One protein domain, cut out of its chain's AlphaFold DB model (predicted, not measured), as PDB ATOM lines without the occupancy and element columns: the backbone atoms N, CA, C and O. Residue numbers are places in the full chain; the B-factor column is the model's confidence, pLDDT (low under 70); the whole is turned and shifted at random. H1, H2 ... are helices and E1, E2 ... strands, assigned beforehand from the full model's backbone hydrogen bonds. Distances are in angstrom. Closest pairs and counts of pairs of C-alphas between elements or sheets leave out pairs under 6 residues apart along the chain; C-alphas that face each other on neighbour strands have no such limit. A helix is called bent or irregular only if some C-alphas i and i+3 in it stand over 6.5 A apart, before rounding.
ATOM      1  N   PRO A  12     189.360 237.481 361.751       88.94
ATOM      2  CA  PRO A  12     188.939 236.346 360.925       88.94
ATOM      3  C   PRO A  12     187.419 236.240 360.735       88.94
ATOM      4  O   PRO A  12     186.949 236.022 359.611       88.94
ATOM      5  N   SER A  13     186.638 236.424 361.803       88.81
ATOM      6  CA  SER A  13     185.172 236.411 361.741       88.81
ATOM      7  C   SER A  13     184.646 237.597 360.939       88.81
ATOM      8  O   SER A  13     183.795 237.429 360.064       88.81
ATOM      9  N   LEU A  14     185.209 238.788 361.158       90.31
ATOM     10  CA  LEU A  14     184.855 239.990 360.403       90.31
ATOM     11  C   LEU A  14     185.076 239.805 358.894       90.31
ATOM     12  O   LEU A  14     184.182 240.088 358.095       90.31
ATOM     13  N   LEU A  15     186.239 239.280 358.500       93.81
ATOM     14  CA  LEU A  15     186.560 238.982 357.102       93.81
ATOM     15  C   LEU A  15     185.613 237.918 356.531       93.81
ATOM     16  O   LEU A  15     185.116 238.080 355.422       93.81
ATOM     17  N   THR A  16     185.274 236.887 357.305       94.31
ATOM     18  CA  THR A  16     184.288 235.868 356.908       94.31
ATOM     19  C   THR A  16     182.930 236.495 356.563       94.31
ATOM     20  O   THR A  16     182.360 236.195 355.513       94.31
ATOM     21  N   HIS A  17     182.432 237.429 357.379       92.50
ATOM     22  CA  HIS A  17     181.180 238.141 357.095       92.50
ATOM     23  C   HIS A  17     181.259 239.006 355.825       92.50
ATOM     24  O   HIS A  17     180.304 239.052 355.046       92.50
ATOM     25  N   VAL A  18     182.404 239.644 355.554       94.31
ATOM     26  CA  VAL A  18     182.633 240.365 354.284       94.31
ATOM     27  C   VAL A  18     182.652 239.408 353.087       94.31
ATOM     28  O   VAL A  18     182.121 239.720 352.013       94.31
ATOM     29  N   GLY A  19     183.227 238.217 353.262       94.06
ATOM     30  CA  GLY A  19     183.203 237.138 352.276       94.06
ATOM     31  C   GLY A  19     181.785 236.796 351.838       94.06
ATOM     32  O   GLY A  19     181.476 236.880 350.647       94.06
ATOM     33  N   ARG A  20     180.912 236.557 352.824       93.88
ATOM     34  CA  ARG A  20     179.485 236.229 352.652       93.88
ATOM     35  C   ARG A  20     178.616 237.381 352.149       93.88
ATOM     36  O   ARG A  20     177.467 237.160 351.779       93.88
ATOM     37  N   GLY A  21     179.140 238.609 352.133       89.94
ATOM     38  CA  GLY A  21     178.365 239.809 351.800       89.94
ATOM     39  C   GLY A  21     177.434 240.275 352.926       89.94
ATOM     40  O   GLY A  21     176.532 241.070 352.687       89.94
ATOM     41  N   GLU A  22     177.655 239.795 354.150       89.56
ATOM     42  CA  GLU A  22     176.898 240.167 355.352       89.56
ATOM     43  C   GLU A  22     177.431 241.460 355.994       89.56
ATOM     44  O   GLU A  22     176.731 242.100 356.779       89.56
ATOM     45  N   PHE A  23     178.664 241.854 355.656       86.94
ATOM     46  CA  PHE A  23     179.329 243.053 356.160       86.94
ATOM     47  C   PHE A  23     180.099 243.778 355.046       86.94
ATOM     48  O   PHE A  23     180.590 243.144 354.109       86.94
ATOM     49  N   SER A  24     180.201 245.110 355.111       88.88
ATOM     50  CA  SER A  24     180.853 245.887 354.050       88.88
ATOM     51  C   SER A  24     182.377 245.887 354.203       88.88
ATOM     52  O   SER A  24     182.907 245.975 355.310       88.88
ATOM     53  N   ALA A  25     183.101 245.838 353.080       89.12
ATOM     54  CA  ALA A  25     184.564 245.904 353.093       89.12
ATOM     55  C   ALA A  25     185.084 247.237 353.664       89.12
ATOM     56  O   ALA A  25     186.102 247.249 354.350       89.12
ATOM     57  N   ARG A  26     184.358 248.344 353.440       86.81
ATOM     58  CA  ARG A  26     184.681 249.670 353.996       86.81
ATOM     59  C   ARG A  26     184.562 249.696 355.519       86.81
ATOM     60  O   ARG A  26     185.493 250.139 356.179       86.81
ATOM     61  N   ALA A  27     183.471 249.161 356.072       83.12
ATOM     62  CA  ALA A  27     183.301 249.070 357.523       83.12
ATOM     63  C   ALA A  27     184.262 248.054 358.159       83.12
ATOM     64  O   ALA A  27     184.633 248.196 359.318       83.12
ATOM     65  N   ALA A  28     184.670 247.014 357.423       88.25
ATOM     66  CA  ALA A  28     185.687 246.087 357.908       88.25
ATOM     67  C   ALA A  28     187.057 246.757 357.976       88.25
ATOM     68  O   ALA A  28     187.715 246.665 359.008       88.25
ATOM     69  N   LEU A  29     187.442 247.479 356.917       89.19
ATOM     70  CA  LEU A  29     188.692 248.232 356.857       89.19
ATOM     71  C   LEU A  29     188.822 249.205 358.037       89.19
ATOM     72  O   LEU A  29     189.902 249.306 358.609       89.19
ATOM     73  N   SER A  30     187.724 249.846 358.461       84.56
ATOM     74  CA  SER A  30     187.739 250.764 359.608       84.56
ATOM     75  C   SER A  30     187.847 250.137 360.987       84.56
ATOM     76  O   SER A  30     188.157 250.829 361.954       84.56
ATOM     77  N   ARG A  31     187.673 248.820 361.085       86.62
ATOM     78  CA  ARG A  31     187.853 248.064 362.329       86.62
ATOM     79  C   ARG A  31     189.199 247.343 362.401       86.62
ATOM     80  O   ARG A  31     189.481 246.693 363.410       86.62
ATOM     81  N   ILE A  32     190.031 247.421 361.361       89.88
ATOM     82  CA  ILE A  32     191.368 246.823 361.388       89.88
ATOM     83  C   ILE A  32     192.265 247.655 362.306       89.88
ATOM     84  O   ILE A  32     192.403 248.866 362.150       89.88
ATOM     85  N   SER A  33     192.894 246.979 363.262       88.00
ATOM     86  CA  SER A  33     193.883 247.539 364.175       88.00
ATOM     87  C   SER A  33     195.192 246.755 364.063       88.00
ATOM     88  O   SER A  33     195.189 245.611 363.596       88.00
ATOM     89  N   PRO A  34     196.326 247.307 364.531       87.62
ATOM     90  CA  PRO A  34     197.582 246.561 364.573       87.62
ATOM     91  C   PRO A  34     197.434 245.202 365.266       87.62
ATOM     92  O   PRO A  34     197.957 244.194 364.794       87.62
ATOM     93  N   GLN A  35     196.700 245.167 366.383       83.19
ATOM     94  CA  GLN A  35     196.595 243.993 367.245       83.19
ATOM     95  C   GLN A  35     195.780 242.874 366.590       83.19
ATOM     96  O   GLN A  35     196.213 241.722 366.606       83.19
ATOM     97  N   ASN A  36     194.621 243.192 365.999       86.06
ATOM     98  CA  ASN A  36     193.782 242.167 365.374       86.06
ATOM     99  C   ASN A  36     194.355 241.684 364.033       86.06
ATOM    100  O   ASN A  36     194.227 240.505 363.710       86.06
ATOM    101  N   LEU A  37     195.063 242.554 363.307       88.94
ATOM    102  CA  LEU A  37     195.735 242.196 362.067       88.94
ATOM    103  C   LEU A  37     196.924 241.272 362.314       88.94
ATOM    104  O   LEU A  37     197.092 240.291 361.596       88.94
ATOM    105  N   THR A  38     197.706 241.536 363.362       83.88
ATOM    106  CA  THR A  38     198.846 240.693 363.749       83.88
ATOM    107  C   THR A  38     198.426 239.237 363.945       83.88
ATOM    108  O   THR A  38     199.085 238.336 363.435       83.88
ATOM    109  N   ALA A  39     197.289 238.992 364.604       77.81
ATOM    110  CA  ALA A  39     196.765 237.642 364.811       77.81
ATOM    111  C   ALA A  39     196.342 236.929 363.508       77.81
ATOM    112  O   ALA A  39     196.274 235.703 363.472       77.81
ATOM    113  N   CYS A  40     196.064 237.677 362.433       86.56
ATOM    114  CA  CYS A  40     195.761 237.125 361.110       86.56
ATOM    115  C   CYS A  40     196.997 236.897 360.236       86.56
ATOM    116  O   CYS A  40     196.892 236.177 359.243       86.56
ATOM    117  N   LEU A  41     198.124 237.535 360.558       89.75
ATOM    118  CA  LEU A  41     199.342 237.519 359.743       89.75
ATOM    119  C   LEU A  41     200.483 236.722 360.371       89.75
ATOM    120  O   LEU A  41     201.407 236.344 359.662       89.75
ATOM    121  N   HIS A  42     200.429 236.439 361.672       89.31
ATOM    122  CA  HIS A  42     201.501 235.735 362.368       89.31
ATOM    123  C   HIS A  42     200.956 234.584 363.218       89.31
ATOM    124  O   HIS A  42     199.832 234.665 363.721       89.31
ATOM    125  N   PRO A  43     201.749 233.517 363.422       89.50
ATOM    126  CA  PRO A  43     201.418 232.483 364.392       89.50
ATOM    127  C   PRO A  43     201.204 233.075 365.786       89.50
ATOM    128  O   PRO A  43     201.970 233.938 366.217       89.50
ATOM    129  N   ILE A 210     196.350 233.125 355.678       92.62
ATOM    130  CA  ILE A 210     196.802 233.961 354.551       92.62
ATOM    131  C   ILE A 210     198.300 233.752 354.247       92.62
ATOM    132  O   ILE A 210     198.600 233.420 353.101       92.62
ATOM    133  N   PRO A 211     199.229 233.884 355.219       92.00
ATOM    134  CA  PRO A 211     200.650 233.595 355.000       92.00
ATOM    135  C   PRO A 211     200.893 232.159 354.543       92.00
ATOM    136  O   PRO A 211     201.614 231.955 353.577       92.00
ATOM    137  N   HIS A 212     200.200 231.183 355.144       92.00
ATOM    138  CA  HIS A 212     200.328 229.773 354.766       92.00
ATOM    139  C   HIS A 212     200.023 229.526 353.282       92.00
ATOM    140  O   HIS A 212     200.766 228.832 352.593       92.00
ATOM    141  N   LEU A 213     198.956 230.140 352.755       94.50
ATOM    142  CA  LEU A 213     198.663 230.076 351.322       94.50
ATOM    143  C   LEU A 213     199.789 230.705 350.488       94.50
ATOM    144  O   LEU A 213     200.123 230.182 349.426       94.50
ATOM    145  N   TYR A 214     200.338 231.837 350.927       95.00
ATOM    146  CA  TYR A 214     201.370 232.545 350.174       95.00
ATOM    147  C   TYR A 214     202.681 231.757 350.139       95.00
ATOM    148  O   TYR A 214     203.226 231.582 349.051       95.00
ATOM    149  N   ASP A 215     203.120 231.201 351.269       91.44
ATOM    150  CA  ASP A 215     204.298 230.329 351.363       91.44
ATOM    151  C   ASP A 215     204.176 229.131 350.417       91.44
ATOM    152  O   ASP A 215     205.076 228.832 349.629       91.44
ATOM    153  N   LEU A 216     203.014 228.481 350.426       91.81
ATOM    154  CA  LEU A 216     202.742 227.340 349.565       91.81
ATOM    155  C   LEU A 216     202.784 227.712 348.072       91.81
ATOM    156  O   LEU A 216     203.342 226.975 347.253       91.81
ATOM    157  N   LEU A 217     202.223 228.867 347.699       94.06
ATOM    158  CA  LEU A 217     202.264 229.362 346.322       94.06
ATOM    159  C   LEU A 217     203.670 229.791 345.890       94.06
ATOM    160  O   LEU A 217     204.009 229.606 344.721       94.06
ATOM    161  N   ILE A 218     204.495 230.309 346.805       93.31
ATOM    162  CA  ILE A 218     205.910 230.606 346.546       93.31
ATOM    163  C   ILE A 218     206.656 229.320 346.206       93.31
ATOM    164  O   ILE A 218     207.293 229.255 345.157       93.31
ATOM    165  N   GLN A 219     206.511 228.269 347.017       91.06
ATOM    166  CA  GLN A 219     207.160 226.984 346.744       91.06
ATOM    167  C   GLN A 219     206.702 226.393 345.403       91.06
ATOM    168  O   GLN A 219     207.521 225.942 344.601       91.06
ATOM    169  N   CYS A 220     205.399 226.463 345.105       92.06
ATOM    170  CA  CYS A 220     204.872 226.041 343.807       92.06
ATOM    171  C   CYS A 220     205.469 226.862 342.652       92.06
ATOM    172  O   CYS A 220     205.776 226.303 341.597       92.06
ATOM    173  N   TYR A 221     205.641 228.176 342.830       92.19
ATOM    174  CA  TYR A 221     206.245 229.041 341.819       92.19
ATOM    175  C   TYR A 221     207.716 228.692 341.596       92.19
ATOM    176  O   TYR A 221     208.135 228.597 340.445       92.19
ATOM    177  N   LEU A 222     208.492 228.482 342.662       90.38
ATOM    178  CA  LEU A 222     209.907 228.121 342.561       90.38
ATOM    179  C   LEU A 222     210.084 226.796 341.809       90.38
ATOM    180  O   LEU A 222     210.857 226.746 340.853       90.38
ATOM    181  N   ALA A 223     209.279 225.781 342.137       89.94
ATOM    182  CA  ALA A 223     209.256 224.514 341.406       89.94
ATOM    183  C   ALA A 223     208.872 224.705 339.923       89.94
ATOM    184  O   ALA A 223     209.465 224.102 339.026       89.94
ATOM    185  N   ALA A 224     207.899 225.576 339.633       90.44
ATOM    186  CA  ALA A 224     207.505 225.883 338.259       90.44
ATOM    187  C   ALA A 224     208.601 226.642 337.495       90.44
ATOM    188  O   ALA A 224     208.816 226.379 336.312       90.44
ATOM    189  N   LYS A 225     209.301 227.571 338.151       89.00
ATOM    190  CA  LYS A 225     210.416 228.331 337.576       89.00
ATOM    191  C   LYS A 225     211.584 227.413 337.236       89.00
ATOM    192  O   LYS A 225     212.150 227.565 336.158       89.00
ATOM    193  N   GLU A 226     211.910 226.462 338.105       88.56
ATOM    194  CA  GLU A 226     212.953 225.466 337.851       88.56
ATOM    195  C   GLU A 226     212.616 224.592 336.632       88.56
ATOM    196  O   GLU A 226     213.463 224.369 335.770       88.56
ATOM    197  N   GLN A 227     211.358 224.156 336.507       90.94
ATOM    198  CA  GLN A 227     210.942 223.242 335.442       90.94
ATOM    199  C   GLN A 227     210.647 223.928 334.092       90.94
ATOM    200  O   GLN A 227     210.905 223.343 333.039       90.94
ATOM    201  N   TYR A 228     210.073 225.135 334.100       89.06
ATOM    202  CA  TYR A 228     209.527 225.801 332.904       89.06
ATOM    203  C   TYR A 228     210.162 227.168 332.601       89.06
ATOM    204  O   TYR A 228     209.830 227.787 331.591       89.06
ATOM    205  N   GLY A 229     211.076 227.647 333.447       85.75
ATOM    206  CA  GLY A 229     211.676 228.974 333.333       85.75
ATOM    207  C   GLY A 229     210.800 230.094 333.906       85.75
ATOM    208  O   GLY A 229     209.592 229.961 334.101       85.75
ATOM    209  N   ALA A 230     211.422 231.244 334.181       80.75
ATOM    210  CA  ALA A 230     210.786 232.341 334.915       80.75
ATOM    211  C   ALA A 230     209.586 232.982 334.183       80.75
ATOM    212  O   ALA A 230     208.598 233.336 334.827       80.75
ATOM    213  N   GLY A 231     209.640 233.089 332.849       77.94
ATOM    214  CA  GLY A 231     208.593 233.731 332.039       77.94
ATOM    215  C   GLY A 231     207.259 232.972 331.987       77.94
ATOM    216  O   GLY A 231     206.210 233.588 331.790       77.94
ATOM    217  N   ASP A 232     207.277 231.653 332.210       84.19
ATOM    218  CA  ASP A 232     206.088 230.791 332.158       84.19
ATOM    219  C   ASP A 232     205.749 230.114 333.495       84.19
ATOM    220  O   ASP A 232     204.758 229.382 333.574       84.19
ATOM    221  N   ALA A 233     206.506 230.400 334.559       87.25
ATOM    222  CA  ALA A 233     206.322 229.811 335.886       87.25
ATOM    223  C   ALA A 233     204.892 230.002 336.428       87.25
ATOM    224  O   ALA A 233     204.216 229.022 336.738       87.25
ATOM    225  N   TRP A 234     204.368 231.236 336.442       86.50
ATOM    226  CA  TRP A 234     202.995 231.516 336.907       86.50
ATOM    227  C   TRP A 234     201.920 230.800 336.081       86.50
ATOM    228  O   TRP A 234     200.950 230.289 336.634       86.50
ATOM    229  N   LYS A 235     202.101 230.709 334.757       85.56
ATOM    230  CA  LYS A 235     201.154 230.017 333.861       85.56
ATOM    231  C   LYS A 235     201.203 228.495 334.021       85.56
ATOM    232  O   LYS A 235     200.258 227.806 333.639       85.56
ATOM    233  N   SER A 236     202.312 227.978 334.545       87.69
ATOM    234  CA  SER A 236     202.608 226.548 334.627       87.69
ATOM    235  C   SER A 236     202.547 225.995 336.051       87.69
ATOM    236  O   SER A 236     202.745 224.797 336.224       87.69
ATOM    237  N   LEU A 237     202.202 226.822 337.047       86.31
ATOM    238  CA  LEU A 237     202.009 226.428 338.449       86.31
ATOM    239  C   LEU A 237     201.226 225.120 338.584       86.31
ATOM    240  O   LEU A 237     201.710 224.159 339.177       86.31
ATOM    241  N   SER A 238     200.053 225.056 337.947       85.00
ATOM    242  CA  SER A 238     199.132 223.917 338.025       85.00
ATOM    243  C   SER A 238     199.642 222.627 337.380       85.00
ATOM    244  O   SER A 238     199.035 221.572 337.565       85.00
ATOM    245  N   ARG A 239     200.748 222.697 336.631       86.44
ATOM    246  CA  ARG A 239     201.401 221.553 335.978       86.44
ATOM    247  C   ARG A 239     202.500 220.932 336.838       86.44
ATOM    248  O   ARG A 239     203.054 219.908 336.447       86.44
ATOM    249  N   THR A 240     202.849 221.549 337.967       88.62
ATOM    250  CA  THR A 240     203.892 221.034 338.859       88.62
ATOM    251  C   THR A 240     203.344 219.936 339.782       88.62
ATOM    252  O   THR A 240     202.195 220.029 340.229       88.62
ATOM    253  N   PRO A 241     204.148 218.908 340.121       89.62
ATOM    254  CA  PRO A 241     203.760 217.899 341.109       89.62
ATOM    255  C   PRO A 241     203.437 218.503 342.481       89.62
ATOM    256  O   PRO A 241     202.495 218.063 343.135       89.62
ATOM    257  N   LEU A 242     204.181 219.541 342.885       89.44
ATOM    258  CA  LEU A 242     203.991 220.215 344.167       89.44
ATOM    259  C   LEU A 242     202.618 220.895 344.251       89.44
ATOM    260  O   LEU A 242     201.876 220.663 345.202       89.44
ATOM    261  N   TYR A 243     202.217 221.644 343.218       90.50
ATOM    262  CA  TYR A 243     200.870 222.214 343.174       90.50
ATOM    263  C   TYR A 243     199.795 221.121 343.178       90.50
ATOM    264  O   TYR A 243     198.783 221.257 343.859       90.50
ATOM    265  N   ALA A 244     199.997 220.028 342.432       90.94
ATOM    266  CA  ALA A 244     199.036 218.928 342.391       90.94
ATOM    267  C   ALA A 244     198.825 218.283 343.774       90.94
ATOM    268  O   ALA A 244     197.685 217.978 344.118       90.94
ATOM    269  N   ALA A 245     199.891 218.137 344.570       91.94
ATOM    270  CA  ALA A 245     199.834 217.590 345.927       91.94
ATOM    271  C   ALA A 245     199.032 218.473 346.900       91.94
ATOM    272  O   ALA A 245     198.345 217.946 347.771       91.94
ATOM    273  N   HIS A 246     199.058 219.796 346.716       92.75
ATOM    274  CA  HIS A 246     198.374 220.749 347.597       92.75
ATOM    275  C   HIS A 246     197.143 221.426 346.978       92.75
ATOM    276  O   HIS A 246     196.560 222.343 347.558       92.75
ATOM    277  N   ARG A 247     196.701 220.984 345.798       92.12
ATOM    278  CA  ARG A 247     195.614 221.629 345.050       92.12
ATOM    279  C   ARG A 247     194.326 221.748 345.861       92.12
ATOM    280  O   ARG A 247     193.699 222.804 345.853       92.12
ATOM    281  N   GLU A 248     193.919 220.675 346.538       93.06
ATOM    282  CA  GLU A 248     192.678 220.664 347.325       93.06
ATOM    283  C   GLU A 248     192.725 221.679 348.474       93.06
ATOM    284  O   GLU A 248     191.744 222.379 348.729       93.06
ATOM    285  N   GLU A 249     193.880 221.799 349.129       94.56
ATOM    286  CA  GLU A 249     194.129 222.761 350.199       94.56
ATOM    287  C   GLU A 249     194.081 224.204 349.678       94.56
ATOM    288  O   GLU A 249     193.330 225.024 350.212       94.56
ATOM    289  N   ILE A 250     194.801 224.494 348.589       93.94
ATOM    290  CA  ILE A 250     194.825 225.811 347.932       93.94
ATOM    291  C   ILE A 250     193.410 226.233 347.526       93.94
ATOM    292  O   ILE A 250     192.955 227.329 347.862       93.94
ATOM    293  N   GLU A 251     192.681 225.356 346.830       94.19
ATOM    294  CA  GLU A 251     191.321 225.650 346.378       94.19
ATOM    295  C   GLU A 251     190.368 225.888 347.553       94.19
ATOM    296  O   GLU A 251     189.533 226.794 347.489       94.19
ATOM    297  N   LYS A 252     190.491 225.099 348.628       95.12
ATOM    298  CA  LYS A 252     189.682 225.255 349.840       95.12
ATOM    299  C   LYS A 252     189.925 226.607 350.505       95.12
ATOM    300  O   LYS A 252     188.957 227.252 350.907       95.12
ATOM    301  N   ILE A 253     191.180 227.047 350.609       95.38
ATOM    302  CA  ILE A 253     191.515 228.347 351.204       95.38
ATOM    303  C   ILE A 253     190.974 229.483 350.333       95.38
ATOM    304  O   ILE A 253     190.269 230.349 350.847       95.38
ATOM    305  N   ILE A 254     191.230 229.461 349.023       95.25
ATOM    306  CA  ILE A 254     190.831 230.548 348.112       95.25
ATOM    307  C   ILE A 254     189.308 230.707 348.043       95.25
ATOM    308  O   ILE A 254     188.809 231.829 347.970       95.25
ATOM    309  N   LYS A 255     188.564 229.594 348.104       94.88
ATOM    310  CA  LYS A 255     187.092 229.589 348.128       94.88
ATOM    311  C   LYS A 255     186.501 229.907 349.507       94.88
ATOM    312  O   LYS A 255     185.285 230.049 349.609       94.88
ATOM    313  N   SER A 256     187.311 229.982 350.565       96.19
ATOM    314  CA  SER A 256     186.807 230.261 351.911       96.19
ATOM    315  C   SER A 256     186.279 231.691 352.025       96.19
ATOM    316  O   SER A 256     186.891 232.636 351.524       96.19
ATOM    317  N   ASP A 257     185.170 231.860 352.746       96.44
ATOM    318  CA  ASP A 257     184.583 233.175 353.029       96.44
ATOM    319  C   ASP A 257     185.616 234.144 353.633       96.44
ATOM    320  O   ASP A 257     185.675 235.311 353.253       96.44
ATOM    321  N   LEU A 258     186.475 233.650 354.535       94.62
ATOM    322  CA  LEU A 258     187.548 234.429 355.155       94.62
ATOM    323  C   LEU A 258     188.486 235.026 354.105       94.62
ATOM    324  O   LEU A 258     188.749 236.229 354.129       94.62
ATOM    325  N   PHE A 259     188.988 234.206 353.178       95.94
ATOM    326  CA  PHE A 259     189.938 234.672 352.174       95.94
ATOM    327  C   PHE A 259     189.263 235.570 351.133       95.94
ATOM    328  O   PHE A 259     189.813 236.604 350.761       95.94
ATOM    329  N   VAL A 260     188.035 235.248 350.718       96.50
ATOM    330  CA  VAL A 260     187.234 236.119 349.842       96.50
ATOM    331  C   VAL A 260     187.024 237.494 350.487       96.50
ATOM    332  O   VAL A 260     187.176 238.519 349.822       96.50
ATOM    333  N   GLY A 261     186.714 237.540 351.784       96.50
ATOM    334  CA  GLY A 261     186.604 238.786 352.533       96.50
ATOM    335  C   GLY A 261     187.922 239.546 352.631       96.50
ATOM    336  O   GLY A 261     187.949 240.748 352.370       96.50
ATOM    337  N   PHE A 262     189.021 238.848 352.929       96.50
ATOM    338  CA  PHE A 262     190.369 239.421 352.929       96.50
ATOM    339  C   PHE A 262     190.705 240.087 351.593       96.50
ATOM    340  O   PHE A 262     191.144 241.235 351.588       96.50
ATOM    341  N   GLN A 263     190.448 239.418 350.465       96.44
ATOM    342  CA  GLN A 263     190.713 239.975 349.137       96.44
ATOM    343  C   GLN A 263     189.932 241.269 348.889       96.44
ATOM    344  O   GLN A 263     190.533 242.266 348.495       96.44
ATOM    345  N   LYS A 264     188.631 241.301 349.210       96.50
ATOM    346  CA  LYS A 264     187.797 242.510 349.072       96.50
ATOM    347  C   LYS A 264     188.329 243.680 349.909       96.50
ATOM    348  O   LYS A 264     188.375 244.815 349.440       96.50
ATOM    349  N   VAL A 265     188.731 243.415 351.155       95.94
ATOM    350  CA  VAL A 265     189.240 244.450 352.072       95.94
ATOM    351  C   VAL A 265     190.643 244.916 351.664       95.94
ATOM    352  O   VAL A 265     190.908 246.116 351.664       95.94
ATOM    353  N   LYS A 266     191.517 243.999 351.227       96.19
ATOM    354  CA  LYS A 266     192.843 244.303 350.664       96.19
ATOM    355  C   LYS A 266     192.736 245.146 349.393       96.19
ATOM    356  O   LYS A 266     193.475 246.115 349.232       96.19
ATOM    357  N   GLU A 267     191.822 244.800 348.491       95.06
ATOM    358  CA  GLU A 267     191.586 245.554 347.261       95.06
ATOM    359  C   GLU A 267     191.155 246.991 347.568       95.06
ATOM    360  O   GLU A 267     191.712 247.931 347.000       95.06
ATOM    361  N   LEU A 268     190.223 247.171 348.511       94.56
ATOM    362  CA  LEU A 268     189.826 248.498 348.971       94.56
ATOM    363  C   LEU A 268     191.006 249.257 349.590       94.56
ATOM    364  O   LEU A 268     191.234 250.403 349.217       94.56
ATOM    365  N   ALA A 269     191.790 248.617 350.465       95.25
ATOM    366  CA  ALA A 269     192.966 249.230 351.084       95.25
ATOM    367  C   ALA A 269     193.978 249.739 350.040       95.25
ATOM    368  O   ALA A 269     194.473 250.857 350.170       95.25
ATOM    369  N   ARG A 270     194.230 248.974 348.965       94.25
ATOM    370  CA  ARG A 270     195.079 249.417 347.837       94.25
ATOM    371  C   ARG A 270     194.509 250.642 347.125       94.25
ATOM    372  O   ARG A 270     195.260 251.553 346.807       94.25
ATOM    373  N   LYS A 271     193.194 250.672 346.883       91.88
ATOM    374  CA  LYS A 271     192.534 251.783 346.175       91.88
ATOM    375  C   LYS A 271     192.584 253.097 346.951       91.88
ATOM    376  O   LYS A 271     192.656 254.152 346.333       91.88
ATOM    377  N   VAL A 272     192.503 253.029 348.277       92.31
ATOM    378  CA  VAL A 272     192.352 254.216 349.135       92.31
ATOM    379  C   VAL A 272     193.661 254.682 349.759       92.31
ATOM    380  O   VAL A 272     193.734 255.798 350.268       92.31
ATOM    381  N   SER A 273     194.698 253.842 349.747       94.38
ATOM    382  CA  SER A 273     196.008 254.242 350.240       94.38
ATOM    383  C   SER A 273     196.644 255.276 349.299       94.38
ATOM    384  O   SER A 273     196.727 255.037 348.094       94.38
ATOM    385  N   PRO A 274     197.159 256.405 349.823       94.19
ATOM    386  CA  PRO A 274     197.892 257.378 349.017       94.19
ATOM    387  C   PRO A 274     199.324 256.919 348.686       94.19
ATOM    388  O   PRO A 274     200.018 257.583 347.917       94.19
ATOM    389  N   LEU A 275     199.788 255.814 349.282       96.69
ATOM    390  CA  LEU A 275     201.143 255.292 349.141       96.69
ATOM    391  C   LEU A 275     201.118 253.909 348.496       96.69
ATOM    392  O   LEU A 275     200.325 253.045 348.861       96.69
ATOM    393  N   LYS A 276     202.061 253.660 347.588       97.44
ATOM    394  CA  LYS A 276     202.349 252.288 347.150       97.44
ATOM    395  C   LYS A 276     203.177 251.569 348.209       97.44
ATOM    396  O   LYS A 276     204.031 252.181 348.852       97.44
ATOM    397  N   ILE A 277     202.951 250.268 348.359       97.69
ATOM    398  CA  ILE A 277     203.707 249.421 349.284       97.69
ATOM    399  C   ILE A 277     204.609 248.510 348.465       97.69
ATOM    400  O   ILE A 277     204.130 247.613 347.776       97.69
ATOM    401  N   PHE A 278     205.908 248.766 348.522       97.69
ATOM    402  CA  PHE A 278     206.925 247.988 347.825       97.69
ATOM    403  C   PHE A 278     207.719 247.117 348.792       97.69
ATOM    404  O   PHE A 278     207.609 247.243 350.015       97.69
ATOM    405  N   VAL A 279     208.498 246.203 348.222       96.31
ATOM    406  CA  VAL A 279     209.247 245.211 348.987       96.31
ATOM    407  C   VAL A 279     210.740 245.532 349.028       96.31
ATOM    408  O   VAL A 279     211.332 245.995 348.045       96.31
ATOM    409  N   ASN A 280     211.339 245.286 350.190       93.31
ATOM    410  CA  ASN A 280     212.779 245.192 350.379       93.31
ATOM    411  C   ASN A 280     213.220 243.782 349.984       93.31
ATOM    412  O   ASN A 280     212.616 242.824 350.456       93.31
ATOM    413  N   VAL A 281     214.249 243.646 349.148       91.81
ATOM    414  CA  VAL A 281     214.644 242.334 348.613       91.81
ATOM    415  C   VAL A 281     216.135 242.063 348.740       91.81
ATOM    416  O   VAL A 281     216.977 242.958 348.604       91.81
ATOM    417  N   HIS A 282     216.428 240.786 348.922       87.00
ATOM    418  CA  HIS A 282     217.753 240.171 348.844       87.00
ATOM    419  C   HIS A 282     217.696 238.781 348.194       87.00
ATOM    420  O   HIS A 282     218.738 238.229 347.857       87.00
ATOM    421  N   ASP A 283     216.497 238.245 347.951       88.94
ATOM    422  CA  ASP A 283     216.272 237.007 347.216       88.94
ATOM    423  C   ASP A 283     214.986 237.069 346.355       88.94
ATOM    424  O   ASP A 283     214.228 238.050 346.415       88.94
ATOM    425  N   PRO A 284     214.746 236.067 345.488       90.94
ATOM    426  CA  PRO A 284     213.573 236.038 344.618       90.94
ATOM    427  C   PRO A 284     212.245 235.835 345.361       90.94
ATOM    428  O   PRO A 284     211.214 236.300 344.869       90.94
ATOM    429  N   GLU A 285     212.244 235.162 346.516       92.00
ATOM    430  CA  GLU A 285     211.029 234.870 347.294       92.00
ATOM    431  C   GLU A 285     210.351 236.157 347.745       92.00
ATOM    432  O   GLU A 285     209.135 236.300 347.603       92.00
ATOM    433  N   CYS A 286     211.147 237.154 348.135       93.50
ATOM    434  CA  CYS A 286     210.657 238.487 348.470       93.50
ATOM    435  C   CYS A 286     209.825 239.117 347.328       93.50
ATOM    436  O   CYS A 286     208.772 239.718 347.561       93.50
ATOM    437  N   VAL A 287     210.271 238.972 346.072       94.69
ATOM    438  CA  VAL A 287     209.567 239.515 344.891       94.69
ATOM    439  C   VAL A 287     208.272 238.748 344.624       94.69
ATOM    440  O   VAL A 287     207.241 239.349 344.306       94.69
ATOM    441  N   ILE A 288     208.308 237.421 344.768       94.81
ATOM    442  CA  ILE A 288     207.149 236.543 344.574       94.81
ATOM    443  C   ILE A 288     206.083 236.853 345.631       94.81
ATOM    444  O   ILE A 288     204.911 237.015 345.288       94.81
ATOM    445  N   TRP A 289     206.479 237.038 346.891       95.44
ATOM    446  CA  TRP A 289     205.579 237.461 347.960       95.44
ATOM    447  C   TRP A 289     204.913 238.804 347.647       95.44
ATOM    448  O   TRP A 289     203.688 238.931 347.712       95.44
ATOM    449  N   ALA A 290     205.695 239.806 347.240       96.25
ATOM    450  CA  ALA A 290     205.163 241.112 346.857       96.25
ATOM    451  C   ALA A 290     204.140 241.009 345.717       96.25
ATOM    452  O   ALA A 290     203.101 241.677 345.739       96.25
ATOM    453  N   ARG A 291     204.389 240.120 344.749       95.69
ATOM    454  CA  ARG A 291     203.442 239.816 343.673       95.69
ATOM    455  C   ARG A 291     202.152 239.209 344.215       95.69
ATOM    456  O   ARG A 291     201.081 239.648 343.802       95.69
ATOM    457  N   LEU A 292     202.216 238.267 345.155       95.81
ATOM    458  CA  LEU A 292     201.029 237.679 345.791       95.81
ATOM    459  C   LEU A 292     200.218 238.726 346.573       95.81
ATOM    460  O   LEU A 292     198.994 238.790 346.447       95.81
ATOM    461  N   VAL A 293     200.882 239.625 347.308       95.88
ATOM    462  CA  VAL A 293     200.225 240.774 347.962       95.88
ATOM    463  C   VAL A 293     199.508 241.648 346.927       95.88
ATOM    464  O   VAL A 293     198.348 242.015 347.136       95.88
ATOM    465  N   ALA A 294     200.146 241.908 345.783       95.75
ATOM    466  CA  ALA A 294     199.594 242.681 344.674       95.75
ATOM    467  C   ALA A 294     198.579 241.921 343.791       95.75
ATOM    468  O   ALA A 294     198.027 242.530 342.874       95.75
ATOM    469  N   SER A 295     198.281 240.647 344.067       95.19
ATOM    470  CA  SER A 295     197.406 239.822 343.221       95.19
ATOM    471  C   SER A 295     196.057 239.503 343.843       95.19
ATOM    472  O   SER A 295     195.943 239.388 345.061       95.19
ATOM    473  N   ASP A 296     195.054 239.303 343.000       94.06
ATOM    474  CA  ASP A 296     193.784 238.690 343.376       94.06
ATOM    475  C   ASP A 296     193.709 237.265 342.806       94.06
ATOM    476  O   ASP A 296     194.278 236.947 341.763       94.06
ATOM    477  N   PHE A 297     193.030 236.379 343.520       94.00
ATOM    478  CA  PHE A 297     193.028 234.940 343.315       94.00
ATOM    479  C   PHE A 297     191.607 234.453 343.051       94.00
ATOM    480  O   PHE A 297     190.678 234.738 343.817       94.00
ATOM    481  N   ARG A 298     191.450 233.664 341.986       91.31
ATOM    482  CA  ARG A 298     190.186 233.023 341.606       91.31
ATOM    483  C   ARG A 298     190.435 231.571 341.212       91.31
ATOM    484  O   ARG A 298     191.496 231.240 340.692       91.31
ATOM    485  N   ILE A 299     189.450 230.706 341.449       89.25
ATOM    486  CA  ILE A 299     189.438 229.350 340.890       89.25
ATOM    487  C   ILE A 299     188.476 229.340 339.702       89.25
ATOM    488  O   ILE A 299     187.264 229.433 339.891       89.25
ATOM    489  N   GLU A 300     189.008 229.221 338.487       82.81
ATOM    490  CA  GLU A 300     188.256 229.258 337.226       82.81
ATOM    491  C   GLU A 300     188.566 228.003 336.399       82.81
ATOM    492  O   GLU A 300     189.719 227.598 336.284       82.81
ATOM    493  N   ASN A 301     187.545 227.345 335.834       77.62
ATOM    494  CA  ASN A 301     187.696 226.105 335.046       77.62
ATOM    495  C   ASN A 301     188.513 224.990 335.745       77.62
ATOM    496  O   ASN A 301     189.136 224.156 335.091       77.62
ATOM    497  N   GLY A 302     188.519 224.976 337.082       72.94
ATOM    498  CA  GLY A 302     189.303 224.039 337.889       72.94
ATOM    499  C   GLY A 302     190.788 224.395 338.039       72.94
ATOM    500  O   GLY A 302     191.536 223.571 338.551       72.94
ATOM    501  N   GLY A 303     191.235 225.577 337.614       79.94
ATOM    502  CA  GLY A 303     192.604 226.068 337.796       79.94
ATOM    503  C   GLY A 303     192.669 227.335 338.651       79.94
ATOM    504  O   GLY A 303     191.690 228.071 338.760       79.94
ATOM    505  N   LEU A 304     193.833 227.579 339.255       89.00
ATOM    506  CA  LEU A 304     194.144 228.833 339.937       89.00
ATOM    507  C   LEU A 304     194.473 229.926 338.917       89.00
ATOM    508  O   LEU A 304     195.405 229.778 338.128       89.00
ATOM    509  N   THR A 305     193.752 231.038 339.000       89.12
ATOM    510  CA  THR A 305     194.067 232.294 338.317       89.12
ATOM    511  C   THR A 305     194.636 233.274 339.341       89.12
ATOM    512  O   THR A 305     193.992 233.543 340.357       89.12
ATOM    513  N   VAL A 306     195.831 233.808 339.063       91.00
ATOM    514  CA  VAL A 306     196.501 234.857 339.851       91.00
ATOM    515  C   VAL A 306     196.555 236.125 339.000       91.00
ATOM    516  O   VAL A 306     197.255 236.167 337.992       91.00
ATOM    517  N   ASP A 307     195.780 237.133 339.383       91.75
ATOM    518  CA  ASP A 307     195.606 238.391 338.656       91.75
ATOM    519  C   ASP A 307     196.385 239.504 339.365       91.75
ATOM    520  O   ASP A 307     195.937 240.039 340.381       91.75
ATOM    521  N   THR A 308     197.602 239.791 338.896       93.25
ATOM    522  CA  THR A 308     198.500 240.774 339.522       93.25
ATOM    523  C   THR A 308     198.217 242.188 339.022       93.25
ATOM    524  O   THR A 308     198.373 242.475 337.835       93.25
ATOM    525  N   ASP A 309     197.945 243.125 339.936       93.44
ATOM    526  CA  ASP A 309     198.007 244.549 339.604       93.44
ATOM    527  C   ASP A 309     199.465 245.024 339.606       93.44
ATOM    528  O   ASP A 309     200.015 245.439 340.630       93.44
TER     529      ASP A 309
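This is residues 12 to 43 and 210 to 309 of the 907 residues of the protein "Pyruvate, orthophosphate dikinase" of Telmatospirillum sp (UniProt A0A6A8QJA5). Crossed helices make a loose-edged group with a two-stranded hairpin, E2 and E3, over one side of it near the middle; H5, H6, H7 and H8 come near this hairpin. H1 and H2 pack on H7 toward one end of the longest axis, H4 and H5 lie toward the other, and E1 runs outside H8, reached through residues 271 to 276, which stick out. The printed part has 132 residues, with eight named helices and three named strands in the order H1 H2 H3 H4 H5 H6 H7 E1 H8 E2 E3, and its class is mostly helix. The sheet E2 - E3 is antiparallel. The whole is compact, with a radius of gyration of the C-alphas of 15.3 A and spans of 44 by 32 by 27 A.

H1, residues 12 to 20, begins at C-alpha 12 (188.939, 236.346, 360.925). H2 is residues 25 to 29 and H3 residues 34 to 41. H4, residues 210 to 228, is 26.4 A long from C-alpha 210 (196.802, 233.961, 354.551). H5 is residues 233 to 239, H6 residues 241 to 254, 19.4 A, and H7 residues 257 to 272, 22.8 A. H5 and H6 are irregular: C-alphas 235 and 238 are 7.7 A apart, and C-alphas 245 and 248 are 7.9 A apart. E1 is residues 276 to 281, 15.9 A, and H8 residues 284 to 293, 14.6 A. E2, residues 295 to 300, is 15.2 A and E3, residues 303 to 308, is 15.9 A, ending at C-alpha 308 (198.500, 240.774, 339.522).

H1 touches H7 about perpendicular at 88 degrees, closest at the C-alphas of Gly 19 and Gly 261, 3.8 A. H2 touches H7, closest at C-alphas 25 and 265, 5.0 A. H3 and H4 only just touch, with 3 pairs of C-alphas within 8 A, the closest those of Leu 41 and Pro 211, 6.3 A. H4 is the hub; it touches H6 at a shallow tilt of 30 degrees, opposite ways, closest at C-alphas 220 and 243, 5.6 A. With residues 214 to 218 alone it touches H8, closest at C-alphas 218 and 288, 6.4 A. E1 pairs with no named strand; its closest C-alpha pair with H8 is 279 and 290, 6.2 A. In the hairpin E2 and E3, N 298 and O 305 are within hydrogen-bond range at 3.0 A. Every O i to N i+4 pair is within range in H1, H2, H4, H7 and H8, against 2 of 4 in H3, 8 of 10 in H6 and 1 of 3 in H5, where 2 of 4 O i to N i+3 pairs are.

The two farthest C-alphas, of Ala 27 and Gln 227, are 43.8 A apart. Residues 44 to 209 are not printed, and C-alphas 43 and 210 are 11.0 A apart across the cut. The links printed whole are tight. No printed residue has a pLDDT under 70.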